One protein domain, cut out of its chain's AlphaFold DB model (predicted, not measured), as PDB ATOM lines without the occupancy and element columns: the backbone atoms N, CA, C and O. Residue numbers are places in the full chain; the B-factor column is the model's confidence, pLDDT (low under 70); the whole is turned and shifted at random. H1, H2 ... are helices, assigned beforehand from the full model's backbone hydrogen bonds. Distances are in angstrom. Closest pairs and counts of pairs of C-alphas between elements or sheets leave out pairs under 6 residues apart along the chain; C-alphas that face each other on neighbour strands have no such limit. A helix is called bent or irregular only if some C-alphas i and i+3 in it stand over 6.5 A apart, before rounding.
ATOM      1  N   ASP A   4     263.285 235.853 189.097       92.44
ATOM      2  CA  ASP A   4     263.271 237.117 189.830       92.44
ATOM      3  C   ASP A   4     262.193 238.030 189.242       92.44
ATOM      4  O   ASP A   4     262.421 238.843 188.348       92.44
ATOM      5  N   TYR A   5     260.972 237.845 189.734       92.06
ATOM      6  CA  TYR A   5     259.808 238.567 189.234       92.06
ATOM      7  C   TYR A   5     259.852 240.071 189.538       92.06
ATOM      8  O   TYR A   5     259.239 240.852 188.817       92.06
ATOM      9  N   ILE A   6     260.554 240.479 190.602       92.38
ATOM     10  CA  ILE A   6     260.694 241.896 190.952       92.38
ATOM     11  C   ILE A   6     261.605 242.560 189.925       92.38
ATOM     12  O   ILE A   6     261.202 243.549 189.321       92.38
ATOM     13  N   LEU A   7     262.773 241.963 189.669       92.62
ATOM     14  CA  LEU A   7     263.682 242.430 188.626       92.62
ATOM     15  C   LEU A   7     262.997 242.459 187.257       92.62
ATOM     16  O   LEU A   7     263.089 243.460 186.557       92.62
ATOM     17  N   TYR A   8     262.290 241.387 186.884       94.06
ATOM     18  CA  TYR A   8     261.600 241.328 185.594       94.06
ATOM     19  C   TYR A   8     260.598 242.473 185.419       94.06
ATOM     20  O   TYR A   8     260.618 243.133 184.388       94.06
ATOM     21  N   LYS A   9     259.771 242.745 186.437       93.12
ATOM     22  CA  LYS A   9     258.825 243.862 186.387       93.12
ATOM     23  C   LYS A   9     259.508 245.217 186.267       93.12
ATOM     24  O   LYS A   9     259.071 246.021 185.461       93.12
ATOM     25  N   SER A  10     260.569 245.464 187.035       93.38
ATOM     26  CA  SER A  10     261.303 246.728 186.927       93.38
ATOM     27  C   SER A  10     261.927 246.907 185.543       93.38
ATOM     28  O   SER A  10     261.864 247.995 184.993       93.38
ATOM     29  N   LEU A  11     262.458 245.836 184.944       93.81
ATOM     30  CA  LEU A  11     262.950 245.869 183.564       93.81
ATOM     31  C   LEU A  11     261.825 246.170 182.560       93.81
ATOM     32  O   LEU A  11     262.018 246.990 181.670       93.81
ATOM     33  N   GLU A  12     260.656 245.534 182.700       93.50
ATOM     34  CA  GLU A  12     259.494 245.813 181.841       93.50
ATOM     35  C   GLU A  12     258.963 247.243 181.995       93.50
ATOM     36  O   GLU A  12     258.430 247.779 181.033       93.50
ATOM     37  N   GLU A  13     259.071 247.846 183.178       92.88
ATOM     38  CA  GLU A  13     258.583 249.204 183.441       92.88
ATOM     39  C   GLU A  13     259.588 250.284 183.002       92.88
ATOM     40  O   GLU A  13     259.178 251.313 182.477       92.88
ATOM     41  N   GLU A  14     260.892 250.057 183.184       92.75
ATOM     42  CA  GLU A  14     261.929 251.094 183.023       92.75
ATOM     43  C   GLU A  14     262.746 250.940 181.726       92.75
ATOM     44  O   GLU A  14     263.260 251.916 181.175       92.75
ATOM     45  N   CYS A  15     262.860 249.715 181.205       94.62
ATOM     46  CA  CYS A  15     263.671 249.384 180.029       94.62
ATOM     47  C   CYS A  15     262.825 248.864 178.854       94.62
ATOM     48  O   CYS A  15     263.333 248.136 177.999       94.62
ATOM     49  N   ASN A  16     261.532 249.194 178.803       94.19
ATOM     50  CA  ASN A  16     260.636 248.748 177.741       94.19
ATOM     51  C   ASN A  16     261.093 249.263 176.362       94.19
ATOM     52  O   ASN A  16     260.980 250.459 176.102       94.19
ATOM     53  N   PRO A  17     261.541 248.397 175.434       93.81
ATOM     54  CA  PRO A  17     262.070 248.845 174.147       93.81
ATOM     55  C   PRO A  17     261.043 249.583 173.283       93.81
ATOM     56  O   PRO A  17     261.439 250.406 172.464       93.81
ATOM     57  N   ASP A  18     259.742 249.337 173.463       92.00
ATOM     58  CA  ASP A  18     258.718 250.047 172.689       92.00
ATOM     59  C   ASP A  18     258.681 251.543 173.028       92.00
ATOM     60  O   ASP A  18     258.464 252.350 172.130       92.00
ATOM     61  N   ASP A  19     258.982 251.928 174.273       92.50
ATOM     62  CA  ASP A  19     259.038 253.341 174.666       92.50
ATOM     63  C   ASP A  19     260.247 254.046 174.029       92.50
ATOM     64  O   ASP A  19     260.153 255.199 173.605       92.50
ATOM     65  N   TYR A  20     261.370 253.332 173.885       91.00
ATOM     66  CA  TYR A  20     262.575 253.838 173.221       91.00
ATOM     67  C   TYR A  20     262.382 253.941 171.703       91.00
ATOM     68  O   TYR A  20     262.878 254.880 171.083       91.00
ATOM     69  N   PHE A  21     261.645 253.006 171.101       94.19
ATOM     70  CA  PHE A  21     261.413 252.964 169.653       94.19
ATOM     71  C   PHE A  21     260.134 253.682 169.210       94.19
ATOM     72  O   PHE A  21     259.856 253.725 168.012       94.19
ATOM     73  N   ASN A  22     259.356 254.258 170.133       92.69
ATOM     74  CA  ASN A  22     258.070 254.881 169.821       92.69
ATOM     75  C   ASN A  22     258.195 255.947 168.727       92.69
ATOM     76  O   ASN A  22     257.418 255.970 167.784       92.69
ATOM     77  N   TRP A  23     259.219 256.793 168.804       92.06
ATOM     78  CA  TRP A  23     259.422 257.849 167.815       92.06
ATOM     79  C   TRP A  23     259.749 257.289 166.410       92.06
ATOM     80  O   TRP A  23     259.304 257.840 165.409       92.06
ATOM     81  N   ILE A  24     260.448 256.146 166.315       92.44
ATOM     82  CA  ILE A  24     260.711 255.458 165.038       92.44
ATOM     83  C   ILE A  24     259.390 255.000 164.413       92.44
ATOM     84  O   ILE A  24     259.163 255.197 163.220       92.44
ATOM     85  N   ARG A  25     258.510 254.411 165.231       93.31
ATOM     86  CA  ARG A  25     257.203 253.905 164.791       93.31
ATOM     87  C   ARG A  25     256.224 255.015 164.424       93.31
ATOM     88  O   ARG A  25     255.468 254.850 163.478       93.31
ATOM     89  N   GLU A  26     256.235 256.119 165.161       93.56
ATOM     90  CA  GLU A  26     255.248 257.193 165.009       93.56
ATOM     91  C   GLU A  26     255.682 258.285 164.021       93.56
ATOM     92  O   GLU A  26     254.828 258.990 163.488       93.56
ATOM     93  N   GLU A  27     256.984 258.439 163.757       91.50
ATOM     94  CA  GLU A  27     257.502 259.522 162.907       91.50
ATOM     95  C   GLU A  27     258.255 259.000 161.677       91.50
ATOM     96  O   GLU A  27     257.943 259.391 160.552       91.50
ATOM     97  N   LEU A  28     259.224 258.095 161.857       91.88
ATOM     98  CA  LEU A  28     260.088 257.665 160.751       91.88
ATOM     99  C   LEU A  28     259.402 256.693 159.788       91.88
ATOM    100  O   LEU A  28     259.454 256.886 158.576       91.88
ATOM    101  N   ILE A  29     258.765 255.647 160.312       93.50
ATOM    102  CA  ILE A  29     258.092 254.640 159.483       93.50
ATOM    103  C   ILE A  29     256.935 255.250 158.670       93.50
ATOM    104  O   ILE A  29     256.852 254.965 157.476       93.50
ATOM    105  N   PRO A  30     256.076 256.127 159.231       93.75
ATOM    106  CA  PRO A  30     255.054 256.816 158.448       93.75
ATOM    107  C   PRO A  30     255.634 257.672 157.318       93.75
ATOM    108  O   PRO A  30     255.116 257.618 156.207       93.75
ATOM    109  N   SER A  31     256.743 258.383 157.563       92.06
ATOM    110  CA  SER A  31     257.481 259.133 156.532       92.06
ATOM    111  C   SER A  31     257.972 258.223 155.398       92.06
ATOM    112  O   SER A  31     257.872 258.584 154.226       92.06
ATOM    113  N   ILE A  32     258.425 257.002 155.717       91.69
ATOM    114  CA  ILE A  32     258.792 256.008 154.698       91.69
ATOM    115  C   ILE A  32     257.564 255.537 153.914       91.69
ATOM    116  O   ILE A  32     257.578 255.474 152.683       91.69
ATOM    117  N   ARG A  33     256.472 255.254 154.624       93.81
ATOM    118  CA  ARG A  33     255.224 254.747 154.047       93.81
ATOM    119  C   ARG A  33     254.604 255.716 153.037       93.81
ATOM    120  O   ARG A  33     253.996 255.272 152.068       93.81
ATOM    121  N   GLU A  34     254.791 257.025 153.220       91.19
ATOM    122  CA  GLU A  34     254.333 258.045 152.265       91.19
ATOM    123  C   GLU A  34     254.940 257.880 150.862       91.19
ATOM    124  O   GLU A  34     254.281 258.231 149.879       91.19
ATOM    125  N   TYR A  35     256.147 257.309 150.746       88.56
ATOM    126  CA  TYR A  35     256.799 257.076 149.455       88.56
ATOM    127  C   TYR A  35     256.886 255.591 149.053       88.56
ATOM    128  O   TYR A  35     256.916 255.299 147.854       88.56
ATOM    129  N   SER A  36     256.931 254.650 150.006       92.69
ATOM    130  CA  SER A  36     257.001 253.206 149.740       92.69
ATOM    131  C   SER A  36     256.415 252.368 150.883       92.69
ATOM    132  O   SER A  36     257.000 252.280 151.963       92.69
ATOM    133  N   GLU A  37     255.286 251.699 150.625       93.44
ATOM    134  CA  GLU A  37     254.650 250.781 151.585       93.44
ATOM    135  C   GLU A  37     255.545 249.566 151.875       93.44
ATOM    136  O   GLU A  37     255.785 249.258 153.036       93.44
ATOM    137  N   ASP A  38     256.109 248.937 150.838       94.62
ATOM    138  CA  ASP A  38     256.933 247.727 150.980       94.62
ATOM    139  C   ASP A  38     258.163 247.973 151.876       94.62
ATOM    140  O   ASP A  38     258.493 247.156 152.732       94.62
ATOM    141  N   LEU A  39     258.822 249.130 151.723       91.69
ATOM    142  CA  LEU A  39     259.974 249.493 152.559       91.69
ATOM    143  C   LEU A  39     259.558 249.847 153.989       91.69
ATOM    144  O   LEU A  39     260.323 249.617 154.926       91.69
ATOM    145  N   ALA A  40     258.364 250.413 154.174       93.94
ATOM    146  CA  ALA A  40     257.831 250.680 155.503       93.94
ATOM    147  C   ALA A  40     257.508 249.374 156.241       93.94
ATOM    148  O   ALA A  40     257.868 249.252 157.411       93.94
ATOM    149  N   GLU A  41     256.896 248.397 155.564       95.88
ATOM    150  CA  GLU A  41     256.627 247.063 156.119       95.88
ATOM    151  C   GLU A  41     257.930 246.349 156.507       95.88
ATOM    152  O   GLU A  41     258.063 245.884 157.637       95.88
ATOM    153  N   GLU A  42     258.930 246.339 155.622       94.12
ATOM    154  CA  GLU A  42     260.254 245.774 155.923       94.12
ATOM    155  C   GLU A  42     260.895 246.448 157.149       94.12
ATOM    156  O   GLU A  42     261.404 245.789 158.059       94.12
ATOM    157  N   THR A  43     260.809 247.776 157.223       94.31
ATOM    158  CA  THR A  43     261.349 248.537 158.351       94.31
ATOM    159  C   THR A  43     260.604 248.230 159.656       94.31
ATOM    160  O   THR A  43     261.228 248.129 160.716       94.31
ATOM    161  N   GLU A  44     259.281 248.044 159.612       95.75
ATOM    162  CA  GLU A  44     258.483 247.601 160.764       95.75
ATOM    163  C   GLU A  44     258.943 246.239 161.281       95.75
ATOM    164  O   GLU A  44     259.096 246.071 162.497       95.75
ATOM    165  N   GLU A  45     259.247 245.297 160.384       95.50
ATOM    166  CA  GLU A  45     259.781 243.987 160.758       95.50
ATOM    167  C   GLU A  45     261.116 244.106 161.512       95.50
ATOM    168  O   GLU A  45     261.336 243.385 162.495       95.50
ATOM    169  N   TRP A  46     261.983 245.054 161.138       95.31
ATOM    170  CA  TRP A  46     263.237 245.307 161.856       95.31
ATOM    171  C   TRP A  46     262.997 245.821 163.279       95.31
ATOM    172  O   TRP A  46     263.633 245.343 164.230       95.31
ATOM    173  N   VAL A  47     262.072 246.777 163.452       95.75
ATOM    174  CA  VAL A  47     261.714 247.315 164.777       95.75
ATOM    175  C   VAL A  47     261.090 246.217 165.642       95.75
ATOM    176  O   VAL A  47     261.447 246.068 166.816       95.75
ATOM    177  N   ASP A  48     260.195 245.412 165.070       96.44
ATOM    178  CA  ASP A  48     259.521 244.307 165.753       96.44
ATOM    179  C   ASP A  48     260.496 243.207 166.175       96.44
ATOM    180  O   ASP A  48     260.446 242.747 167.321       96.44
ATOM    181  N   CYS A  49     261.423 242.823 165.297       96.31
ATOM    182  CA  CYS A  49     262.487 241.879 165.619       96.31
ATOM    183  C   CYS A  49     263.371 242.406 166.759       96.31
ATOM    184  O   CYS A  49     263.587 241.704 167.753       96.31
ATOM    185  N   THR A  50     263.815 243.664 166.669       95.62
ATOM    186  CA  THR A  50     264.712 244.287 167.654       95.62
ATOM    187  C   THR A  50     264.034 244.397 169.023       95.62
ATOM    188  O   THR A  50     264.568 243.928 170.034       95.62
ATOM    189  N   SER A  51     262.818 244.952 169.070       95.88
ATOM    190  CA  SER A  51     262.025 245.073 170.303       95.88
ATOM    191  C   SER A  51     261.651 243.704 170.877       95.88
ATOM    192  O   SER A  51     261.730 243.472 172.088       95.88
ATOM    193  N   GLY A  52     261.270 242.763 170.011       95.94
ATOM    194  CA  GLY A  52     260.920 241.399 170.387       95.94
ATOM    195  C   GLY A  52     262.087 240.659 171.037       95.94
ATOM    196  O   GLY A  52     261.899 240.012 172.074       95.94
ATOM    197  N   PHE A  53     263.294 240.790 170.479       95.88
ATOM    198  CA  PHE A  53     264.508 240.250 171.082       95.88
ATOM    199  C   PHE A  53     264.769 240.873 172.456       95.88
ATOM    200  O   PHE A  53     264.919 240.131 173.427       95.88
ATOM    201  N   LEU A  54     264.767 242.206 172.571       95.50
ATOM    202  CA  LEU A  54     265.059 242.914 173.827       95.50
ATOM    203  C   LEU A  54     264.081 242.526 174.945       95.50
ATOM    204  O   LEU A  54     264.512 242.179 176.046       95.50
ATOM    205  N   ARG A  55     262.774 242.462 174.657       95.88
ATOM    206  CA  ARG A  55     261.755 241.997 175.621       95.88
ATOM    207  C   ARG A  55     262.008 240.581 176.109       95.88
ATOM    208  O   ARG A  55     261.952 240.297 177.308       95.88
ATOM    209  N   ARG A  56     262.323 239.675 175.185       95.62
ATOM    210  CA  ARG A  56     262.670 238.298 175.542       95.62
ATOM    211  C   ARG A  56     263.966 238.270 176.345       95.62
ATOM    212  O   ARG A  56     264.015 237.589 177.365       95.62
ATOM    213  N   TYR A  57     264.976 239.045 175.968       95.06
ATOM    214  CA  TYR A  57     266.229 239.119 176.706       95.06
ATOM    215  C   TYR A  57     266.027 239.620 178.146       95.06
ATOM    216  O   TYR A  57     266.610 239.043 179.056       95.06
ATOM    217  N   MET A  58     265.126 240.573 178.409       94.75
ATOM    218  CA  MET A  58     264.761 240.979 179.782       94.75
ATOM    219  C   MET A  58     264.172 239.821 180.609       94.75
ATOM    220  O   MET A  58     264.530 239.607 181.774       94.75
ATOM    221  N   LYS A  59     263.298 239.010 180.000       95.25
ATOM    222  CA  LYS A  59     262.735 237.808 180.641       95.25
ATOM    223  C   LYS A  59     263.787 236.717 180.867       95.25
ATOM    224  O   LYS A  59     263.749 236.005 181.872       95.25
ATOM    225  N   PHE A  60     264.723 236.577 179.936       94.50
ATOM    226  CA  PHE A  60     265.870 235.681 180.058       94.50
ATOM    227  C   PHE A  60     266.805 236.128 181.191       94.50
ATOM    228  O   PHE A  60     267.115 235.338 182.080       94.50
ATOM    229  N   ALA A  61     267.167 237.411 181.212       91.69
ATOM    230  CA  ALA A  61     268.064 238.041 182.174       91.69
ATOM    231  C   ALA A  61     267.569 237.950 183.626       91.69
ATOM    232  O   ALA A  61     268.380 237.828 184.539       91.69
ATOM    233  N   SER A  62     266.251 237.968 183.834       92.44
ATOM    234  CA  SER A  62     265.602 237.789 185.142       92.44
ATOM    235  C   SER A  62     265.369 236.319 185.529       92.44
ATOM    236  O   SER A  62     264.807 236.016 186.584       92.44
ATOM    237  N   GLY A  63     265.778 235.367 184.681       91.81
ATOM    238  CA  GLY A  63     265.582 233.934 184.907       91.81
ATOM    239  C   GLY A  63     264.115 233.496 184.864       91.81
ATOM    240  O   GLY A  63     263.775 232.446 185.414       91.81
ATOM    241  N   CYS A  64     263.244 234.297 184.244       94.62
ATOM    242  CA  CYS A  64     261.797 234.087 184.194       94.62
ATOM    243  C   CYS A  64     261.315 233.353 182.936       94.62
ATOM    244  O   CYS A  64     260.117 233.108 182.792       94.62
ATOM    245  N   MET A  65     262.224 232.965 182.037       95.00
ATOM    246  CA  MET A  65     261.906 232.078 180.918       95.00
ATOM    247  C   MET A  65     261.705 230.630 181.353       95.00
ATOM    248  O   MET A  65     262.485 230.066 182.121       95.00
ATOM    249  N   THR A  66     260.691 230.003 180.766       94.62
ATOM    250  CA  THR A  66     260.568 228.545 180.721       94.62
ATOM    251  C   THR A  66     261.570 227.944 179.733       94.62
ATOM    252  O   THR A  66     262.044 228.615 178.818       94.62
ATOM    253  N   ASP A  67     261.849 226.647 179.859       94.62
ATOM    254  CA  ASP A  67     262.761 225.944 178.948       94.62
ATOM    255  C   ASP A  67     262.278 226.019 177.490       94.62
ATOM    256  O   ASP A  67     263.074 226.243 176.585       94.62
ATOM    257  N   ALA A  68     260.966 225.926 177.255       96.06
ATOM    258  CA  ALA A  68     260.395 226.067 175.918       96.06
ATOM    259  C   ALA A  68     260.622 227.470 175.321       96.06
ATOM    260  O   ALA A  68     260.890 227.590 174.129       96.06
ATOM    261  N   GLU A  69     260.524 228.526 176.130       96.94
ATOM    262  CA  GLU A  69     260.809 229.898 175.691       96.94
ATOM    263  C   GLU A  69     262.300 230.116 175.438       96.94
ATOM    264  O   GLU A  69     262.653 230.756 174.451       96.94
ATOM    265  N   LEU A  70     263.161 229.529 176.273       96.56
ATOM    266  CA  LEU A  70     264.612 229.575 176.108       96.56
ATOM    267  C   LEU A  70     265.041 228.968 174.764       96.56
ATOM    268  O   LEU A  70     265.765 229.607 174.006       96.56
ATOM    269  N   TYR A  71     264.564 227.762 174.438       96.62
ATOM    270  CA  TYR A  71     264.900 227.112 173.165       96.62
ATOM    271  C   TYR A  71     264.300 227.832 171.948       96.62
ATOM    272  O   TYR A  71     264.899 227.804 170.874       96.62
ATOM    273  N   ARG A  72     263.153 228.512 172.098       96.81
ATOM    274  CA  ARG A  72     262.619 229.388 171.041       96.81
ATOM    275  C   ARG A  72     263.505 230.609 170.827       96.81
ATOM    276  O   ARG A  72     263.888 230.855 169.694       96.81
ATOM    277  N   LEU A  73     263.883 231.316 171.897       96.94
ATOM    278  CA  LEU A  73     264.802 232.453 171.796       96.94
ATOM    279  C   LEU A  73     266.134 232.036 171.163       96.94
ATOM    280  O   LEU A  73     266.656 232.749 170.320       96.94
ATOM    281  N   TYR A  74     266.661 230.868 171.520       97.38
ATOM    282  CA  TYR A  74     267.864 230.320 170.894       97.38
ATOM    283  C   TYR A  74     267.708 230.081 169.386       97.38
ATOM    284  O   TYR A  74     268.582 230.456 168.606       97.38
ATOM    285  N   SER A  75     266.586 229.495 168.961       96.75
ATOM    286  CA  SER A  75     266.287 229.324 167.537       96.75
ATOM    287  C   SER A  75     266.178 230.668 166.814       96.75
ATOM    288  O   SER A  75     266.670 230.796 165.694       96.75
ATOM    289  N   ASP A  76     265.556 231.660 167.448       96.50
ATOM    290  CA  ASP A  76     265.430 233.006 166.890       96.50
ATOM    291  C   ASP A  76     266.803 233.670 166.764       96.50
ATOM    292  O   ASP A  76     267.117 234.210 165.713       96.50
ATOM    293  N   VAL A  77     267.664 233.533 167.775       96.38
ATOM    294  CA  VAL A  77     269.057 234.004 167.745       96.38
ATOM    295  C   VAL A  77     269.829 233.414 166.565       96.38
ATOM    296  O   VAL A  77     270.505 234.145 165.849       96.38
ATOM    297  N   LEU A  78     269.716 232.106 166.315       96.69
ATOM    298  CA  LEU A  78     270.363 231.486 165.157       96.69
ATOM    299  C   LEU A  78     269.835 232.043 163.832       96.69
ATOM    300  O   LEU A  78     270.618 232.247 162.905       96.69
ATOM    301  N   LYS A  79     268.522 232.284 163.730       96.88
ATOM    302  CA  LYS A  79     267.931 232.924 162.551       96.88
ATOM    303  C   LYS A  79     268.501 234.331 162.378       96.88
ATOM    304  O   LYS A  79     269.045 234.621 161.323       96.88
ATOM    305  N   MET A  80     268.462 235.137 163.432       96.25
ATOM    306  CA  MET A  80     268.948 236.514 163.456       96.25
ATOM    307  C   MET A  80     270.419 236.636 163.030       96.25
ATOM    308  O   MET A  80     270.773 237.511 162.251       96.25
ATOM    309  N   ILE A  81     271.295 235.721 163.458       96.19
ATOM    310  CA  ILE A  81     272.692 235.741 162.998       96.19
ATOM    311  C   ILE A  81     272.780 235.551 161.471       96.19
ATOM    312  O   ILE A  81     273.580 236.216 160.819       96.19
ATOM    313  N   ASN A  82     271.952 234.677 160.884       96.50
ATOM    314  CA  ASN A  82     271.916 234.507 159.427       96.50
ATOM    315  C   ASN A  82     271.371 235.748 158.714       96.50
ATOM    316  O   ASN A  82     271.948 236.140 157.703       96.50
ATOM    317  N   GLU A  83     270.306 236.358 159.241       95.62
ATOM    318  CA  GLU A  83     269.765 237.618 158.707       95.62
ATOM    319  C   GLU A  83     270.835 238.716 158.740       95.62
ATOM    320  O   GLU A  83     271.029 239.417 157.757       95.62
ATOM    321  N   GLY A  84     271.621 238.800 159.820       94.81
ATOM    322  CA  GLY A  84     272.738 239.740 159.921       94.81
ATOM    323  C   GLY A  84     273.820 239.528 158.868       94.81
ATOM    324  O   GLY A  84     274.298 240.496 158.282       94.81
ATOM    325  N   ILE A  85     274.189 238.273 158.588       95.19
ATOM    326  CA  ILE A  85     275.158 237.953 157.527       95.19
ATOM    327  C   ILE A  85     274.613 238.411 156.172       95.19
ATOM    328  O   ILE A  85     275.294 239.140 155.454       95.19
ATOM    329  N   GLN A  86     273.369 238.044 155.856       95.06
ATOM    330  CA  GLN A  86     272.711 238.449 154.611       95.06
ATOM    331  C   GLN A  86     272.601 239.970 154.504       95.06
ATOM    332  O   GLN A  86     272.823 240.531 153.430       95.06
ATOM    333  N   ALA A  87     272.333 240.648 155.622       92.62
ATOM    334  CA  ALA A  87     272.220 242.091 155.643       92.62
ATOM    335  C   ALA A  87     273.540 242.778 155.279       92.62
ATOM    336  O   ALA A  87     273.577 243.683 154.442       92.62
ATOM    337  N   ARG A  88     274.654 242.294 155.839       92.94
ATOM    338  CA  ARG A  88     275.992 242.793 155.501       92.94
ATOM    339  C   ARG A  88     276.406 242.459 154.070       92.94
ATOM    340  O   ARG A  88     277.016 243.296 153.405       92.94
ATOM    341  N   GLU A  89     276.061 241.275 153.569       93.44
ATOM    342  CA  GLU A  89     276.291 240.911 152.166       93.44
ATOM    343  C   GLU A  89     275.544 241.846 151.209       93.44
ATOM    344  O   GLU A  89     276.124 242.313 150.225       93.44
ATOM    345  N   TYR A  90     274.290 242.178 151.523       91.12
ATOM    346  CA  TYR A  90     273.510 243.140 150.753       91.12
ATOM    347  C   TYR A  90     274.136 244.539 150.784       91.12
ATOM    348  O   TYR A  90     274.346 245.134 149.727       91.12
ATOM    349  N   GLN A  91     274.555 245.042 151.949       90.25
ATOM    350  CA  GLN A  91     275.233 246.345 152.033       90.25
ATOM    351  C   GLN A  91     276.531 246.406 151.216       90.25
ATOM    352  O   GLN A  91     276.837 247.432 150.609       90.25
ATOM    353  N   LYS A  92     277.283 245.300 151.122       92.06
ATOM    354  CA  LYS A  92     278.453 245.235 150.231       92.06
ATOM    355  C   LYS A  92     278.066 245.427 148.766       92.06
ATOM    356  O   LYS A  92     278.842 246.030 148.024       92.06
ATOM    357  N   SER A  93     276.903 244.918 148.355       90.94
ATOM    358  CA  SER A  93     276.389 245.113 146.996       90.94
ATOM    359  C   SER A  93     275.995 246.574 146.739       90.94
ATOM    360  O   SER A  93     276.375 247.119 145.707       90.94
ATOM    361  N   LEU A  94     275.400 247.258 147.725       89.88
ATOM    362  CA  LEU A  94     275.105 248.696 147.639       89.88
ATOM    363  C   LEU A  94     276.375 249.552 147.504       89.88
ATOM    364  O   LEU A  94     276.392 250.543 146.773       89.88
ATOM    365  N   ALA A  95     277.465 249.161 148.170       90.81
ATOM    366  CA  ALA A  95     278.756 249.831 148.014       90.81
ATOM    367  C   ALA A  95     279.334 249.658 146.591       90.81
ATOM    368  O   ALA A  95     279.973 250.571 146.063       90.81
ATOM    369  N   ASP A  96     279.099 248.508 145.947       91.69
ATOM    370  CA  ASP A  96     279.462 248.293 144.540       91.69
ATOM    371  C   ASP A  96     278.585 249.125 143.589       91.69
ATOM    372  O   ASP A  96     279.102 249.676 142.612       91.69
ATOM    373  N   ASP A  97     277.293 249.274 143.894       91.00
ATOM    374  CA  ASP A  97     276.379 250.127 143.130       91.00
ATOM    375  C   ASP A  97     276.806 251.599 143.183       91.00
ATOM    376  O   ASP A  97     276.910 252.244 142.138       91.00
ATOM    377  N   GLN A  98     277.201 252.106 144.354       91.25
ATOM    378  CA  GLN A  98     277.747 253.463 144.477       91.25
ATOM    379  C   GLN A  98     279.059 253.659 143.724       91.25
ATOM    380  O   GLN A  98     279.308 254.728 143.165       91.25
ATOM    381  N   LEU A  99     279.909 252.636 143.648       94.19
ATOM    382  CA  LEU A  99     281.110 252.725 142.823       94.19
ATOM    383  C   LEU A  99     280.766 252.827 141.329       94.19
ATOM    384  O   LEU A  99     281.479 253.499 140.578       94.19
ATOM    385  N   ASN A 100     279.710 252.149 140.882       94.56
ATOM    386  CA  ASN A 100     279.239 252.248 139.504       94.56
ATOM    387  C   ASN A 100     278.628 253.625 139.229       94.56
ATOM    388  O   ASN A 100     279.032 254.263 138.258       94.56
ATOM    389  N   GLU A 101     277.775 254.128 140.122       93.38
ATOM    390  CA  GLU A 101     277.222 255.484 140.041       93.38
ATOM    391  C   GLU A 101     278.338 256.540 139.985       93.38
ATOM    392  O   GLU A 101     278.358 257.381 139.089       93.38
ATOM    393  N   ALA A 102     279.351 256.450 140.849       93.25
ATOM    394  CA  ALA A 102     280.485 257.374 140.830       93.25
ATOM    395  C   ALA A 102     281.256 257.356 139.496       93.25
ATOM    396  O   ALA A 102     281.727 258.394 139.029       93.25
ATOM    397  N   ARG A 103     281.377 256.194 138.839       95.56
ATOM    398  CA  ARG A 103     281.995 256.105 137.502       95.56
ATOM    399  C   ARG A 103     281.150 256.802 136.440       95.56
ATOM    400  O   ARG A 103     281.722 257.405 135.534       95.56
ATOM    401  N   GLU A 104     279.829 256.716 136.540       95.94
ATOM    402  CA  GLU A 104     278.911 257.422 135.644       95.94
ATOM    403  C   GLU A 104     278.984 258.936 135.855       95.94
ATOM    404  O   GLU A 104     279.124 259.671 134.879       95.94
ATOM    405  N   LEU A 105     278.988 259.397 137.109       94.06
ATOM    406  CA  LEU A 105     279.155 260.814 137.450       94.06
ATOM    407  C   LEU A 105     280.490 261.366 136.931       94.06
ATOM    408  O   LEU A 105     280.529 262.442 136.338       94.06
ATOM    409  N   TYR A 106     281.581 260.611 137.078       95.38
ATOM    410  CA  TYR A 106     282.881 260.993 136.525       95.38
ATOM    411  C   TYR A 106     282.856 261.069 134.990       95.38
ATOM    412  O   TYR A 106     283.371 262.017 134.404       95.38
ATOM    413  N   ALA A 107     282.222 260.100 134.320       95.88
ATOM    414  CA  ALA A 107     282.082 260.109 132.862       95.88
ATOM    415  C   ALA A 107     281.235 261.289 132.348       95.88
ATOM    416  O   ALA A 107     281.398 261.707 131.201       95.88
ATOM    417  N   GLN A 108     280.344 261.815 133.189       95.19
ATOM    418  CA  GLN A 108     279.543 263.012 132.933       95.19
ATOM    419  C   GLN A 108     280.256 264.314 133.344       95.19
ATOM    420  O   GLN A 108     279.647 265.378 133.253       95.19
ATOM    421  N   GLU A 109     281.520 264.245 133.781       93.44
ATOM    422  CA  GLU A 109     282.315 265.380 134.284       93.44
ATOM    423  C   GLU A 109     281.666 266.096 135.485       93.44
ATOM    424  O   GLU A 109     281.918 267.274 135.738       93.44
ATOM    425  N   ILE A 110     280.816 265.381 136.227       92.62
ATOM    426  CA  ILE A 110     280.129 265.898 137.411       92.62
ATOM    427  C   ILE A 110     281.066 265.912 138.624       92.62
ATOM    428  O   ILE A 110     281.110 266.899 139.357       92.62
ATOM    429  N   ILE A 111     281.817 264.825 138.806       92.94
ATOM    430  CA  ILE A 111     282.886 264.710 139.801       92.94
ATOM    431  C   ILE A 111     284.239 264.626 139.095       92.94
ATOM    432  O   ILE A 111     284.332 264.189 137.945       92.94
ATOM    433  N   ASN A 112     285.298 265.028 139.786       94.19
ATOM    434  CA  ASN A 112     286.661 265.012 139.272       94.19
ATOM    435  C   ASN A 112     287.396 263.684 139.572       94.19
ATOM    436  O   ASN A 112     286.864 262.768 140.203       94.19
ATOM    437  N   GLU A 113     288.626 263.551 139.061       96.00
ATOM    438  CA  GLU A 113     289.429 262.329 139.219       96.00
ATOM    439  C   GLU A 113     289.803 262.050 140.682       96.00
ATOM    440  O   GLU A 113     289.749 260.892 141.099       96.00
ATOM    441  N   ASP A 114     290.127 263.088 141.459       96.50
ATOM    442  CA  ASP A 114     290.485 262.957 142.875       96.50
ATOM    443  C   ASP A 114     289.277 262.455 143.689       96.50
ATOM    444  O   ASP A 114     289.395 261.482 144.432       96.50
ATOM    445  N   GLU A 115     288.084 263.015 143.455       95.31
ATOM    446  CA  GLU A 115     286.830 262.559 144.080       95.31
ATOM    447  C   GLU A 115     286.525 261.092 143.740       95.31
ATOM    448  O   GLU A 115     286.156 260.303 144.612       95.31
ATOM    449  N   LEU A 116     286.728 260.675 142.485       95.88
ATOM    450  CA  LEU A 116     286.547 259.276 142.092       95.88
ATOM    451  C   LEU A 116     287.566 258.343 142.773       95.88
ATOM    452  O   LEU A 116     287.236 257.188 143.073       95.88
ATOM    453  N   ILE A 117     288.809 258.790 142.975       97.06
ATOM    454  CA  ILE A 117     289.839 258.034 143.705       97.06
ATOM    455  C   ILE A 117     289.432 257.867 145.171       97.06
ATOM    456  O   ILE A 117     289.494 256.746 145.686       97.06
ATOM    457  N   ASP A 118     288.961 258.935 145.808       96.00
ATOM    458  CA  ASP A 118     288.523 258.917 147.202       96.00
ATOM    459  C   ASP A 118     287.290 258.024 147.394       96.00
ATOM    460  O   ASP A 118     287.281 257.177 148.288       96.00
ATOM    461  N   ILE A 119     286.299 258.090 146.496       94.44
ATOM    462  CA  ILE A 119     285.138 257.184 146.523       94.44
ATOM    463  C   ILE A 119     285.579 255.721 146.380       94.44
ATOM    464  O   ILE A 119     285.146 254.865 147.149       94.44
ATOM    465  N   LYS A 120     286.481 255.407 145.435       96.56
ATOM    466  CA  LYS A 120     287.034 254.045 145.282       96.56
ATOM    467  C   LYS A 120     287.714 253.558 146.558       96.56
ATOM    468  O   LYS A 120     287.609 252.374 146.887       96.56
ATOM    469  N   HIS A 121     288.445 254.440 147.237       96.31
ATOM    470  CA  HIS A 121     289.093 254.109 148.497       96.31
ATOM    471  C   HIS A 121     288.057 253.839 149.593       96.31
ATOM    472  O   HIS A 121     288.108 252.774 150.207       96.31
ATOM    473  N   SER A 122     287.078 254.725 149.767       94.25
ATOM    474  CA  SER A 122     286.008 254.582 150.758       94.25
ATOM    475  C   SER A 122     285.183 253.311 150.548       94.25
ATOM    476  O   SER A 122     285.002 252.551 151.494       94.25
ATOM    477  N   VAL A 123     284.781 252.996 149.309       94.56
ATOM    478  CA  VAL A 123     284.084 251.735 148.978       94.56
ATOM    479  C   VAL A 123     284.912 250.519 149.396       94.56
ATOM    480  O   VAL A 123     284.382 249.566 149.964       94.56
ATOM    481  N   LYS A 124     286.225 250.534 149.145       95.94
ATOM    482  CA  LYS A 124     287.108 249.435 149.547       95.94
ATOM    483  C   LYS A 124     287.160 249.273 151.071       95.94
ATOM    484  O   LYS A 124     287.125 248.140 151.549       95.94
ATOM    485  N   GLU A 125     287.261 250.369 151.817       94.62
ATOM    486  CA  GLU A 125     287.316 250.330 153.281       94.62
ATOM    487  C   GLU A 125     285.978 249.905 153.899       94.62
ATOM    488  O   GLU A 125     285.975 249.065 154.796       94.62
ATOM    489  N   VAL A 126     284.852 250.391 153.366       92.75
ATOM    490  CA  VAL A 126     283.503 249.952 153.756       92.75
ATOM    491  C   VAL A 126     283.349 248.450 153.539       92.75
ATOM    492  O   VAL A 126     283.015 247.722 154.468       92.75
ATOM    493  N   LYS A 127     283.683 247.944 152.344       94.62
ATOM    494  CA  LYS A 127     283.590 246.504 152.057       94.62
ATOM    495  C   LYS A 127     284.472 245.666 152.979       94.62
ATOM    496  O   LYS A 127     284.035 244.608 153.415       94.62
ATOM    497  N   ARG A 128     285.674 246.151 153.312       95.19
ATOM    498  CA  ARG A 128     286.566 245.494 154.277       95.19
ATOM    499  C   ARG A 128     285.949 245.438 155.675       95.19
ATOM    500  O   ARG A 128     285.996 244.389 156.301       95.19
ATOM    501  N   ALA A 129     285.353 246.531 156.149       91.75
ATOM    502  CA  ALA A 129     284.668 246.552 157.441       91.75
ATOM    503  C   ALA A 129     283.453 245.606 157.462       91.75
ATOM    504  O   ALA A 129     283.247 244.892 158.440       91.75
ATOM    505  N   LEU A 130     282.687 245.547 156.369       92.88
ATOM    506  CA  LEU A 130     281.561 244.623 156.226       92.88
ATOM    507  C   LEU A 130     282.021 243.154 156.186       92.88
ATOM    508  O   LEU A 130     281.364 242.306 156.782       92.88
ATOM    509  N   ASP A 131     283.153 242.848 155.541       94.88
ATOM    510  CA  ASP A 131     283.769 241.512 155.577       94.88
ATOM    511  C   ASP A 131     284.180 241.112 157.003       94.88
ATOM    512  O   ASP A 131     283.891 239.997 157.436       94.88
ATOM    513  N   GLU A 132     284.798 242.030 157.753       93.31
ATOM    514  CA  GLU A 132     285.171 241.812 159.158       93.31
ATOM    515  C   GLU A 132     283.935 241.582 160.056       93.31
ATOM    516  O   GLU A 132     283.997 240.797 161.007       93.31
ATOM    517  N   ASP A 133     282.809 242.244 159.775       91.94
ATOM    518  CA  ASP A 133     281.535 242.026 160.472       91.94
ATOM    519  C   ASP A 133     280.911 240.662 160.120       91.94
ATOM    520  O   ASP A 133     280.431 239.961 161.015       91.94
ATOM    521  N   ILE A 134     280.941 240.258 158.842       94.69
ATOM    522  CA  ILE A 134     280.448 238.945 158.390       94.69
ATOM    523  C   ILE A 134     281.240 237.821 159.058       94.69
ATOM    524  O   ILE A 134     280.629 236.921 159.632       94.69
ATOM    525  N   GLU A 135     282.573 237.893 159.052       95.69
ATOM    526  CA  GLU A 135     283.439 236.882 159.677       95.69
ATOM    527  C   GLU A 135     283.082 236.688 161.158       95.69
ATOM    528  O   GLU A 135     282.943 235.565 161.641       95.69
ATOM    529  N   GLN A 136     282.829 237.774 161.887       93.12
ATOM    530  CA  GLN A 136     282.429 237.693 163.294       93.12
ATOM    531  C   GLN A 136     281.042 237.081 163.498       93.12
ATOM    532  O   GLN A 136     280.826 236.360 164.477       93.12
ATOM    533  N   LEU A 137     280.086 237.385 162.619       94.69
ATOM    534  CA  LEU A 137     278.762 236.768 162.662       94.69
ATOM    535  C   LEU A 137     278.849 235.271 162.337       94.69
ATOM    536  O   LEU A 137     278.178 234.472 162.992       94.69
ATOM    537  N   GLU A 138     279.712 234.869 161.405       96.38
ATOM    538  CA  GLU A 138     280.004 233.462 161.120       96.38
ATOM    539  C   GLU A 138     280.650 232.758 162.320       96.38
ATOM    540  O   GLU A 138     280.199 231.680 162.710       96.38
ATOM    541  N   GLU A 139     281.623 233.381 162.990       95.38
ATOM    542  CA  GLU A 139     282.202 232.848 164.230       95.38
ATOM    543  C   GLU A 139     281.154 232.701 165.345       95.38
ATOM    544  O   GLU A 139     281.142 231.706 166.084       95.38
ATOM    545  N   LEU A 140     280.258 233.684 165.485       94.75
ATOM    546  CA  LEU A 140     279.173 233.658 166.463       94.75
ATOM    547  C   LEU A 140     278.163 232.547 166.149       94.75
ATOM    548  O   LEU A 140     277.742 231.821 167.053       94.75
ATOM    549  N   LYS A 141     277.819 232.378 164.870       96.50
ATOM    550  CA  LYS A 141     276.974 231.289 164.373       96.50
ATOM    551  C   LYS A 141     277.597 229.932 164.669       96.50
ATOM    552  O   LYS A 141     276.924 229.065 165.226       96.50
ATOM    553  N   ASP A 142     278.874 229.759 164.352       96.56
ATOM    554  CA  ASP A 142     279.622 228.527 164.589       96.56
ATOM    555  C   ASP A 142     279.709 228.174 166.071       96.56
ATOM    556  O   ASP A 142     279.657 226.997 166.434       96.56
ATOM    557  N   PHE A 143     279.849 229.180 166.935       95.44
ATOM    558  CA  PHE A 143     279.775 228.999 168.379       95.44
ATOM    559  C   PHE A 143     278.386 228.516 168.807       95.44
ATOM    560  O   PHE A 143     278.277 227.531 169.533       95.44
ATOM    561  N   CYS A 144     277.331 229.180 168.335       96.06
ATOM    562  CA  CYS A 144     275.961 228.873 168.720       96.06
ATOM    563  C   CYS A 144     275.490 227.502 168.214       96.06
ATOM    564  O   CYS A 144     274.956 226.737 169.004       96.06
ATOM    565  N   ILE A 145     275.733 227.140 166.947       95.69
ATOM    566  CA  ILE A 145     275.274 225.864 166.355       95.69
ATOM    567  C   ILE A 145     275.854 224.638 167.078       95.69
ATOM    568  O   ILE A 145     275.243 223.571 167.070       95.69
ATOM    569  N   LYS A 146     277.016 224.785 167.723       92.62
ATOM    570  CA  LYS A 146     277.665 223.725 168.505       92.62
ATOM    571  C   LYS A 146     277.056 223.526 169.898       92.62
ATOM    572  O   LYS A 146     277.581 222.711 170.644       92.62
ATOM    573  N   ALA A 147     275.994 224.244 170.264       93.25
ATOM    574  CA  ALA A 147     275.345 224.073 171.559       93.25
ATOM    575  C   ALA A 147     274.685 222.689 171.680       93.25
ATOM    576  O   ALA A 147     273.750 222.373 170.940       93.25
ATOM    577  N   GLU A 148     275.149 221.878 172.633       90.75
ATOM    578  CA  GLU A 148     274.660 220.505 172.841       90.75
ATOM    579  C   GLU A 148     273.698 220.407 174.030       90.75
ATOM    580  O   GLU A 148     272.851 219.509 174.085       90.75
ATOM    581  N   ASP A 149     273.789 221.345 174.974       94.06
ATOM    582  CA  ASP A 149     272.965 221.358 176.171       94.06
ATOM    583  C   ASP A 149     272.368 222.739 176.502       94.06
ATOM    584  O   ASP A 149     272.513 223.738 175.795       94.06
ATOM    585  N   LYS A 150     271.611 222.786 177.603       92.38
ATOM    586  CA  LYS A 150     270.948 224.007 178.071       92.38
ATOM    587  C   LYS A 150     271.938 225.102 178.471       92.38
ATOM    588  O   LYS A 150     271.610 226.280 178.348       92.38
ATOM    589  N   PHE A 151     273.097 224.736 179.010       93.62
ATOM    590  CA  PHE A 151     274.115 225.697 179.409       93.62
ATOM    591  C   PHE A 151     274.729 226.360 178.172       93.62
ATOM    592  O   PHE A 151     274.808 227.587 178.133       93.62
ATOM    593  N   ASP A 152     275.036 225.588 177.131       95.50
ATOM    594  CA  ASP A 152     275.540 226.131 175.866       95.50
ATOM    595  C   ASP A 152     274.532 227.072 175.194       95.50
ATOM    596  O   ASP A 152     274.900 228.142 174.704       95.50
ATOM    597  N   VAL A 153     273.241 226.728 175.237       96.19
ATOM    598  CA  VAL A 153     272.161 227.597 174.744       96.19
ATOM    599  C   VAL A 153     272.141 228.945 175.472       96.19
ATOM    600  O   VAL A 153     272.051 229.996 174.836       96.19
ATOM    601  N   VAL A 154     272.252 228.929 176.804       95.81
ATOM    602  CA  VAL A 154     272.338 230.152 177.620       95.81
ATOM    603  C   VAL A 154     273.575 230.966 177.232       95.81
ATOM    604  O   VAL A 154     273.467 232.178 177.056       95.81
ATOM    605  N   MET A 155     274.729 230.316 177.045       95.75
ATOM    606  CA  MET A 155     275.960 230.994 176.629       95.75
ATOM    607  C   MET A 155     275.849 231.628 175.238       95.75
ATOM    608  O   MET A 155     276.338 232.739 175.051       95.75
ATOM    609  N   CYS A 156     275.210 230.960 174.273       96.62
ATOM    610  CA  CYS A 156     274.950 231.529 172.948       96.62
ATOM    611  C   CYS A 156     274.135 232.826 173.050       96.62
ATOM    612  O   CYS A 156     274.559 233.856 172.526       96.62
ATOM    613  N   ILE A 157     273.012 232.804 173.777       96.00
ATOM    614  CA  ILE A 157     272.143 233.978 173.949       96.00
ATOM    615  C   ILE A 157     272.896 235.128 174.635       96.00
ATOM    616  O   ILE A 157     272.832 236.263 174.166       96.00
ATOM    617  N   GLU A 158     273.649 234.851 175.706       94.25
ATOM    618  CA  GLU A 158     274.448 235.879 176.393       94.25
ATOM    619  C   GLU A 158     275.552 236.453 175.495       94.25
ATOM    620  O   GLU A 158     275.805 237.659 175.511       94.25
ATOM    621  N   ARG A 159     276.200 235.615 174.677       94.00
ATOM    622  CA  ARG A 159     277.234 236.075 173.744       94.00
ATOM    623  C   ARG A 159     276.644 236.967 172.656       94.00
ATOM    624  O   ARG A 159     277.233 237.997 172.355       94.00
ATOM    625  N   VAL A 160     275.471 236.623 172.128       93.44
ATOM    626  CA  VAL A 160     274.745 237.450 171.151       93.44
ATOM    627  C   VAL A 160     274.337 238.787 171.761       93.44
ATOM    628  O   VAL A 160     274.612 239.823 171.164       93.44
ATOM    629  N   ALA A 161     273.774 238.789 172.973       90.88
ATOM    630  CA  ALA A 161     273.436 240.025 173.681       90.88
ATOM    631  C   ALA A 161     274.678 240.891 173.962       90.88
ATOM    632  O   ALA A 161     274.646 242.108 173.801       90.88
ATOM    633  N   THR A 162     275.804 240.267 174.315       88.31
ATOM    634  CA  THR A 162     277.079 240.966 174.530       88.31
ATOM    635  C   THR A 162     277.620 241.575 173.236       88.31
ATOM    636  O   THR A 162     278.069 242.722 173.243       88.31
ATOM    637  N   THR A 163     277.574 240.840 172.121       88.62
ATOM    638  CA  THR A 163     277.972 241.347 170.800       88.62
ATOM    639  C   THR A 163     277.086 242.518 170.384       88.62
ATOM    640  O   THR A 163     277.606 243.562 169.998       88.62
ATOM    641  N   ALA A 164     275.768 242.370 170.533       86.38
ATOM    642  CA  ALA A 164     274.783 243.412 170.277       86.38
ATOM    643  C   ALA A 164     275.047 244.694 171.079       86.38
ATOM    644  O   ALA A 164     274.985 245.783 170.521       86.38
ATOM    645  N   HIS A 165     275.387 244.571 172.361       79.31
ATOM    646  CA  HIS A 165     275.684 245.712 173.224       79.31
ATOM    647  C   HIS A 165     277.029 246.379 172.891       79.31
ATOM    648  O   HIS A 165     277.096 247.593 172.713       79.31
ATOM    649  N   ASN A 166     278.114 245.605 172.784       72.00
ATOM    650  CA  ASN A 166     279.463 246.158 172.597       72.00
ATOM    651  C   ASN A 166     279.700 246.708 171.185       72.00
ATOM    652  O   ASN A 166     280.570 247.555 170.990       72.00
ATOM    653  N   ARG A 167     278.949 246.215 170.197       67.38
ATOM    654  CA  ARG A 167     278.975 246.678 168.809       67.38
ATOM    655  C   ARG A 167     277.569 247.132 168.436       67.38
ATOM    656  O   ARG A 167     276.953 246.514 167.586       67.38
ATOM    657  N   GLY A 168     277.078 248.182 169.101       58.78
ATOM    658  CA  GLY A 168     275.675 248.638 169.154       58.78
ATOM    659  C   GLY A 168     274.790 248.500 167.907       58.78
ATOM    660  O   GLY A 168     273.593 248.258 168.024       58.78
ATOM    661  N   VAL A 169     275.370 248.589 166.711       72.88
ATOM    662  CA  VAL A 169     274.676 248.357 165.434       72.88
ATOM    663  C   VAL A 169     274.278 246.901 165.172       72.88
ATOM    664  O   VAL A 169     273.460 246.634 164.299       72.88
ATOM    665  N   MET A 170     274.840 245.939 165.902       85.94
ATOM    666  CA  MET A 170     274.762 244.535 165.514       85.94
ATOM    667  C   MET A 170     273.382 243.923 165.768       85.94
ATOM    668  O   MET A 170     272.998 243.018 165.039       85.94
ATOM    669  N   LEU A 171     272.613 244.392 166.760       91.88
ATOM    670  CA  LEU A 171     271.270 243.840 166.987       91.88
ATOM    671  C   LEU A 171     270.298 244.168 165.842       91.88
ATOM    672  O   LEU A 171     269.733 243.219 165.301       91.88
ATOM    673  N   PRO A 172     270.122 245.437 165.424       93.00
ATOM    674  CA  PRO A 172     269.277 245.743 164.270       93.00
ATOM    675  C   PRO A 172     269.770 245.075 162.986       93.00
ATOM    676  O   PRO A 172     268.959 244.561 162.225       93.00
ATOM    677  N   VAL A 173     271.089 244.992 162.781       92.81
ATOM    678  CA  VAL A 173     271.676 244.277 161.633       92.81
ATOM    679  C   VAL A 173     271.301 242.800 161.653       92.81
ATOM    680  O   VAL A 173     270.834 242.274 160.651       92.81
ATOM    681  N   MET A 174     271.407 242.131 162.804       94.31
ATOM    682  CA  MET A 174     270.919 240.757 162.989       94.31
ATOM    683  C   MET A 174     269.386 240.630 162.867       94.31
ATOM    684  O   MET A 174     268.859 239.523 162.847       94.31
ATOM    685  N   CYS A 175     268.653 241.738 162.780       95.12
ATOM    686  CA  CYS A 175     267.233 241.776 162.434       95.12
ATOM    687  C   CYS A 175     266.975 242.139 160.963       95.12
ATOM    688  O   CYS A 175     265.820 242.321 160.593       95.12
ATOM    689  N   GLY A 176     268.022 242.230 160.137       92.25
ATOM    690  CA  GLY A 176     267.940 242.559 158.714       92.25
ATOM    691  C   GLY A 176     268.191 244.032 158.385       92.25
ATOM    692  O   GLY A 176     268.303 244.366 157.212       92.25
ATOM    693  N   ALA A 177     268.329 244.909 159.385       91.94
ATOM    694  CA  ALA A 177     268.462 246.339 159.139       91.94
ATOM    695  C   ALA A 177     269.796 246.693 158.470       91.94
ATOM    696  O   ALA A 177     270.878 246.336 158.950       91.94
ATOM    697  N   TYR A 178     269.715 247.480 157.403       84.81
ATOM    698  CA  TYR A 178     270.874 248.065 156.741       84.81
ATOM    699  C   TYR A 178     271.216 249.431 157.355       84.81
ATOM    700  O   TYR A 178     270.363 250.118 157.917       84.81
ATOM    701  N   LEU A 179     272.484 249.829 157.263       83.62
ATOM    702  CA  LEU A 179     272.977 251.144 157.679       83.62
ATOM    703  C   LEU A 179     273.278 252.008 156.450       83.62
ATOM    704  O   LEU A 179     273.600 251.457 155.392       83.62
ATOM    705  N   PRO A 180     273.206 253.344 156.583       76.75
ATOM    706  CA  PRO A 180     273.376 254.226 155.447       76.75
ATOM    707  C   PRO A 180     274.839 254.218 155.025       76.75
ATOM    708  O   PRO A 180     275.722 254.609 155.787       76.75
ATOM    709  N   GLU A 181     275.081 253.792 153.791       74.38
ATOM    710  CA  GLU A 181     276.359 253.962 153.116       74.38
ATOM    711  C   GLU A 181     276.207 255.183 152.205       74.38
ATOM    712  O   GLU A 181     275.768 255.057 151.077       74.38
ATOM    713  N   ASP A 182     276.475 256.395 152.681       81.88
ATOM    714  CA  ASP A 182     276.360 257.615 151.864       81.88
ATOM    715  C   ASP A 182     277.745 258.020 151.321       81.88
ATOM    716  O   ASP A 182     278.241 259.110 151.594       81.88
ATOM    717  N   ILE A 183     278.430 257.120 150.598       85.81
ATOM    718  CA  ILE A 183     279.861 257.270 150.265       85.81
ATOM    719  C   ILE A 183     280.094 258.432 149.294       85.81
ATOM    720  O   ILE A 183     281.010 259.232 149.497       85.81
ATOM    721  N   ILE A 184     279.279 258.533 148.240       85.06
ATOM    722  CA  ILE A 184     279.383 259.621 147.255       85.06
ATOM    723  C   ILE A 184     279.111 260.965 147.933       85.06
ATOM    724  O   ILE A 184     279.927 261.882 147.813       85.06
ATOM    725  N   ASP A 185     278.005 261.069 148.673       86.12
ATOM    726  CA  ASP A 185     277.603 262.292 149.375       86.12
ATOM    727  C   ASP A 185     278.689 262.701 150.402       86.12
ATOM    728  O   ASP A 185     279.071 263.869 150.470       86.12
ATOM    729  N   ALA A 186     279.280 261.742 151.129       84.69
ATOM    730  CA  ALA A 186     280.343 261.991 152.108       84.69
ATOM    731  C   ALA A 186     281.659 262.509 151.496       84.69
ATOM    732  O   ALA A 186     282.356 263.293 152.141       84.69
ATOM    733  N   VAL A 187     282.019 262.080 150.282       84.81
ATOM    734  CA  VAL A 187     283.248 262.530 149.599       84.81
ATOM    735  C   VAL A 187     283.036 263.864 148.885       84.81
ATOM    736  O   VAL A 187     283.876 264.755 148.970       84.81
ATOM    737  N   THR A 188     281.912 264.006 148.187       83.44
ATOM    738  CA  THR A 188     281.623 265.176 147.339       83.44
ATOM    739  C   THR A 188     281.033 266.353 148.121       83.44
ATOM    740  O   THR A 188     281.010 267.482 147.632       83.44
ATOM    741  N   GLY A 189     280.524 266.107 149.334       79.12
ATOM    742  CA  GLY A 189     279.765 267.088 150.112       79.12
ATOM    743  C   GLY A 189     278.407 267.425 149.494       79.12
ATOM    744  O   GLY A 189     277.793 268.427 149.865       79.12
ATOM    745  N   TRP A 190     277.949 266.630 148.525       75.56
ATOM    746  CA  TRP A 190     276.642 266.787 147.910       75.56
ATOM    747  C   TRP A 190     275.580 266.242 148.854       75.56
ATOM    748  O   TRP A 190     275.282 265.053 148.861       75.56
ATOM    749  N   GLU A 191     274.983 267.118 149.656       64.94
ATOM    750  CA  GLU A 191     273.740 266.773 150.333       64.94
ATOM    751  C   GLU A 191     272.630 266.713 149.282       64.94
ATOM    752  O   GLU A 191     272.191 267.735 148.748       64.94
ATOM    753  N   ARG A 192     272.165 265.503 148.956       63.06
ATOM    754  CA  ARG A 192     270.895 265.352 148.241       63.06
ATOM    755  C   ARG A 192     269.809 265.916 149.161       63.06
ATOM    756  O   ARG A 192     269.617 265.380 150.251       63.06
ATOM    757  N   GLU A 193     269.123 266.989 148.759       56.28
ATOM    758  CA  GLU A 193     267.917 267.438 149.470       56.28
ATOM    759  C   GLU A 193     266.926 266.268 149.494       56.28
ATOM    760  O   GLU A 193     266.572 265.718 148.447       56.28
ATOM    761  N   ARG A 194     266.526 265.841 150.695       63.25
ATOM    762  CA  ARG A 194     265.652 264.680 150.896       63.25
ATOM    763  C   ARG A 194     264.328 265.142 151.484       63.25
ATOM    764  O   ARG A 194     264.298 265.827 152.502       63.25
ATOM    765  N   GLU A 195     263.248 264.754 150.815       65.06
ATOM    766  CA  GLU A 195     261.873 265.008 151.257       65.06
ATOM    767  C   GLU A 195     261.396 263.948 152.269       65.06
ATOM    768  O   GLU A 195     260.610 264.276 153.153       65.06
ATOM    769  N   TYR A 196     261.932 262.719 152.201       76.88
ATOM    770  CA  TYR A 196     261.509 261.572 153.018       76.88
ATOM    771  C   TYR A 196     262.675 260.907 153.765       76.88
ATOM    772  O   TYR A 196     263.831 260.966 153.335       76.88
ATOM    773  N   THR A 197     262.351 260.249 154.880       81.50
ATOM    774  CA  THR A 197     263.258 259.369 155.643       81.50
ATOM    775  C   THR A 197     263.551 258.096 154.851       81.50
ATOM    776  O   THR A 197     262.657 257.615 154.169       81.50
ATOM    777  N   ARG A 198     264.748 257.505 154.957       84.19
ATOM    778  CA  ARG A 198     265.049 256.197 154.348       84.19
ATOM    779  C   ARG A 198     265.094 255.063 155.387       84.19
ATOM    780  O   ARG A 198     265.350 255.337 156.563       84.19
ATOM    781  N   PRO A 199     264.932 253.789 154.987       87.25
ATOM    782  CA  PRO A 199     265.040 252.644 155.891       87.25
ATOM    783  C   PRO A 199     266.382 252.611 156.625       87.25
ATOM    784  O   PRO A 199     266.443 252.326 157.820       87.25
ATOM    785  N   GLU A 200     267.470 252.992 155.959       85.50
ATOM    786  CA  GLU A 200     268.801 253.014 156.558       85.50
ATOM    787  C   GLU A 200     268.903 254.009 157.725       85.50
ATOM    788  O   GLU A 200     269.596 253.752 158.714       85.50
ATOM    789  N   ASP A 201     268.168 255.125 157.659       86.94
ATOM    790  CA  ASP A 201     268.097 256.084 158.760       86.94
ATOM    791  C   ASP A 201     267.428 255.429 159.981       86.94
ATOM    792  O   ASP A 201     267.897 255.590 161.110       86.94
ATOM    793  N   VAL A 202     266.389 254.612 159.766       89.38
ATOM    794  CA  VAL A 202     265.765 253.810 160.832       89.38
ATOM    795  C   VAL A 202     266.743 252.785 161.401       89.38
ATOM    796  O   VAL A 202     266.858 252.683 162.623       89.38
ATOM    797  N   GLY A 203     267.504 252.080 160.559       90.12
ATOM    798  CA  GLY A 203     268.552 251.156 161.005       90.12
ATOM    799  C   GLY A 203     269.589 251.828 161.915       90.12
ATOM    800  O   GLY A 203     269.958 251.292 162.969       90.12
ATOM    801  N   LEU A 204     270.008 253.052 161.573       88.81
ATOM    802  CA  LEU A 204     270.913 253.862 162.393       88.81
ATOM    803  C   LEU A 204     270.293 254.240 163.747       88.81
ATOM    804  O   LEU A 204     270.965 254.172 164.782       88.81
ATOM    805  N   TRP A 205     269.027 254.647 163.759       90.25
ATOM    806  CA  TRP A 205     268.334 255.038 164.984       90.25
ATOM    807  C   TRP A 205     268.037 253.857 165.904       90.25
ATOM    808  O   TRP A 205     268.349 253.930 167.095       90.25
ATOM    809  N   LEU A 206     267.582 252.732 165.349       91.19
ATOM    810  CA  LEU A 206     267.454 251.467 166.072       91.19
ATOM    811  C   LEU A 206     268.774 251.066 166.732       91.19
ATOM    812  O   LEU A 206     268.784 250.651 167.887       91.19
ATOM    813  N   SER A 207     269.896 251.243 166.032       89.44
ATOM    814  CA  SER A 207     271.224 250.909 166.560       89.44
ATOM    815  C   SER A 207     271.599 251.746 167.780       89.44
ATOM    816  O   SER A 207     272.227 251.252 168.713       89.44
ATOM    817  N   ARG A 208     271.202 253.021 167.800       88.38
ATOM    818  CA  ARG A 208     271.442 253.914 168.940       88.38
ATOM    819  C   ARG A 208     270.532 253.578 170.113       88.38
ATOM    820  O   ARG A 208     270.996 253.522 171.250       88.38
ATOM    821  N   ASP A 209     269.248 253.372 169.849       91.25
ATOM    822  CA  ASP A 209     268.253 253.195 170.903       91.25
ATOM    823  C   ASP A 209     268.309 251.787 171.514       91.25
ATOM    824  O   ASP A 209     268.156 251.645 172.726       91.25
ATOM    825  N   ALA A 210     268.656 250.756 170.734       91.62
ATOM    826  CA  ALA A 210     268.878 249.406 171.251       91.62
ATOM    827  C   ALA A 210     270.013 249.358 172.288       91.62
ATOM    828  O   ALA A 210     269.889 248.666 173.301       91.62
ATOM    829  N   VAL A 211     271.095 250.119 172.079       89.31
ATOM    830  CA  VAL A 211     272.189 250.238 173.059       89.31
ATOM    831  C   VAL A 211     271.682 250.819 174.371       89.31
ATOM    832  O   VAL A 211     271.966 250.246 175.418       89.31
ATOM    833  N   LYS A 212     270.871 251.884 174.327       90.69
ATOM    834  CA  LYS A 212     270.299 252.494 175.539       90.69
ATOM    835  C   LYS A 212     269.434 251.505 176.322       90.69
ATOM    836  O   LYS A 212     269.492 251.474 177.548       90.69
ATOM    837  N   VAL A 213     268.668 250.659 175.627       91.75
ATOM    838  CA  VAL A 213     267.881 249.602 176.280       91.75
ATOM    839  C   VAL A 213     268.802 248.584 176.960       91.75
ATOM    840  O   VAL A 213     268.568 248.224 178.112       91.75
ATOM    841  N   PHE A 214     269.877 248.138 176.301       90.25
ATOM    842  CA  PHE A 214     270.853 247.246 176.939       90.25
ATOM    843  C   PHE A 214     271.565 247.891 178.134       90.25
ATOM    844  O   PHE A 214     271.772 247.211 179.141       90.25
ATOM    845  N   GLU A 215     271.921 249.172 178.045       89.75
ATOM    846  CA  GLU A 215     272.503 249.937 179.151       89.75
ATOM    847  C   GLU A 215     271.540 249.977 180.344       89.75
ATOM    848  O   GLU A 215     271.933 249.602 181.449       89.75
ATOM    849  N   CYS A 216     270.259 250.283 180.105       91.25
ATOM    850  CA  CYS A 216     269.209 250.219 181.124       91.25
ATOM    851  C   CYS A 216     269.132 248.822 181.766       91.25
ATOM    852  O   CYS A 216     269.214 248.681 182.985       91.25
ATOM    853  N   ILE A 217     269.070 247.753 180.961       89.94
ATOM    854  CA  ILE A 217     269.024 246.371 181.473       89.94
ATOM    855  C   ILE A 217     270.250 246.059 182.347       89.94
ATOM    856  O   ILE A 217     270.132 245.380 183.373       89.94
ATOM    857  N   LYS A 218     271.433 246.535 181.949       86.00
ATOM    858  CA  LYS A 218     272.689 246.311 182.670       86.00
ATOM    859  C   LYS A 218     272.695 246.990 184.041       86.00
ATOM    860  O   LYS A 218     273.127 246.356 185.006       86.00
ATOM    861  N   GLU A 219     272.178 248.215 184.147       87.62
ATOM    862  CA  GLU A 219     272.078 248.948 185.418       87.62
ATOM    863  C   GLU A 219     271.282 248.160 186.471       87.62
ATOM    864  O   GLU A 219     271.708 248.037 187.621       87.62
ATOM    865  N   PHE A 220     270.183 247.521 186.064       81.81
ATOM    866  CA  PHE A 220     269.363 246.687 186.948       81.81
ATOM    867  C   PHE A 220     270.015 245.351 187.332       81.81
ATOM    868  O   PHE A 220     269.734 244.813 188.406       81.81
TER     869      PHE A 220
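This is residues 4 to 220 of the 223 residues of an uncharacterized protein of Archaeoglobales archaeon (UniProt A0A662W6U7). What shape do these coordinates draw? A long helical hairpin, H4 and H5, makes the length, and near part of it H2, H3 and H9 run side by side as a triangle, with H1 at one end. H6 folds back on the hairpin, short H7 sits in the middle among H3, H4, H6 and H9, and H8 packs on H4 and H5 towards their linked ends. What makes it up? The 217 printed residues have nine named helices, H1 to H9 along the chain, and no named strand; the class is all helix, with H1, H2, H3, H4, H5, H6 and H9 in a bundle, helices gathered together. The whole is compact, with a radius of gyration of the C-alphas of 19.4 A, and elongated, 65 by 38 by 30 A.

What do the first helices meet? H1, residues 5 to 14, touches H3, residues 37 to 61, with the latter's residues 55 to 59 alone; the closest C-alphas, of Tyr 8 and Lys 59, are 6.2 A apart. H2, residues 17 to 33, is irregular, with C-alphas 20 and 23 7.4 A apart, and has a kink of 45 degrees near residue 24. How do H2 and H3 stand? They form a hairpin at a shallow tilt of 6 degrees, their closest C-alphas, of Arg 33 and Ala 40, 5.0 A apart. H9, residues 199 to 220, touches H3 at a shallow tilt of 11 degrees, the same way, closest at the C-alphas of Thr 43 and Pro 199, 6.0 A. Where are the others? H4, residues 67 to 107, and H5, residues 113 to 145, form a hairpin at a shallow tilt of 15 degrees, closest at the C-alphas of Ile 85 and Ile 134, 5.5 A. H6, residues 150 to 166, touches H5, closest at the C-alphas of Cys 144 and Cys 156, 5.1 A. H7, residues 170 to 173, touches H4, closest at the C-alphas of Gly 84 and Val 173, 5.0 A, and H8, residues 183 to 188, touches H5, closest at the C-alphas of Ile 119 and Ile 184, 6.3 A. Are the helix backbones complete? Every O i to N i+4 pair is within hydrogen-bond range in H1, H3, H4, H5, H6 and H8, against 9 of 13 in H2 and 17 of 18 in H9; H7 is too short for such a pair.

Where are the anchors? H1 begins at C-alpha 5, (259.808, 238.567, 189.234), and H9 ends at C-alpha 220, (269.363, 246.687, 186.948). How long are the longer helices? From first to last C-alpha H4 measures 60.5 A, H5 47.6 A, H3 35.7 A and H9 31.9 A.

How far does it reach? The two C-alphas farthest apart, of Asp 4 and Glu 109, are 65.2 A apart. Are there cuts or long links? The printed part has no cut and no long link; H7 to H8 and H8 to H9 are short, the others tight. Where is confidence low? Residues 167 to 168 and 191 to 195 have pLDDT under 70, against a mean of 91.3 for the printed part.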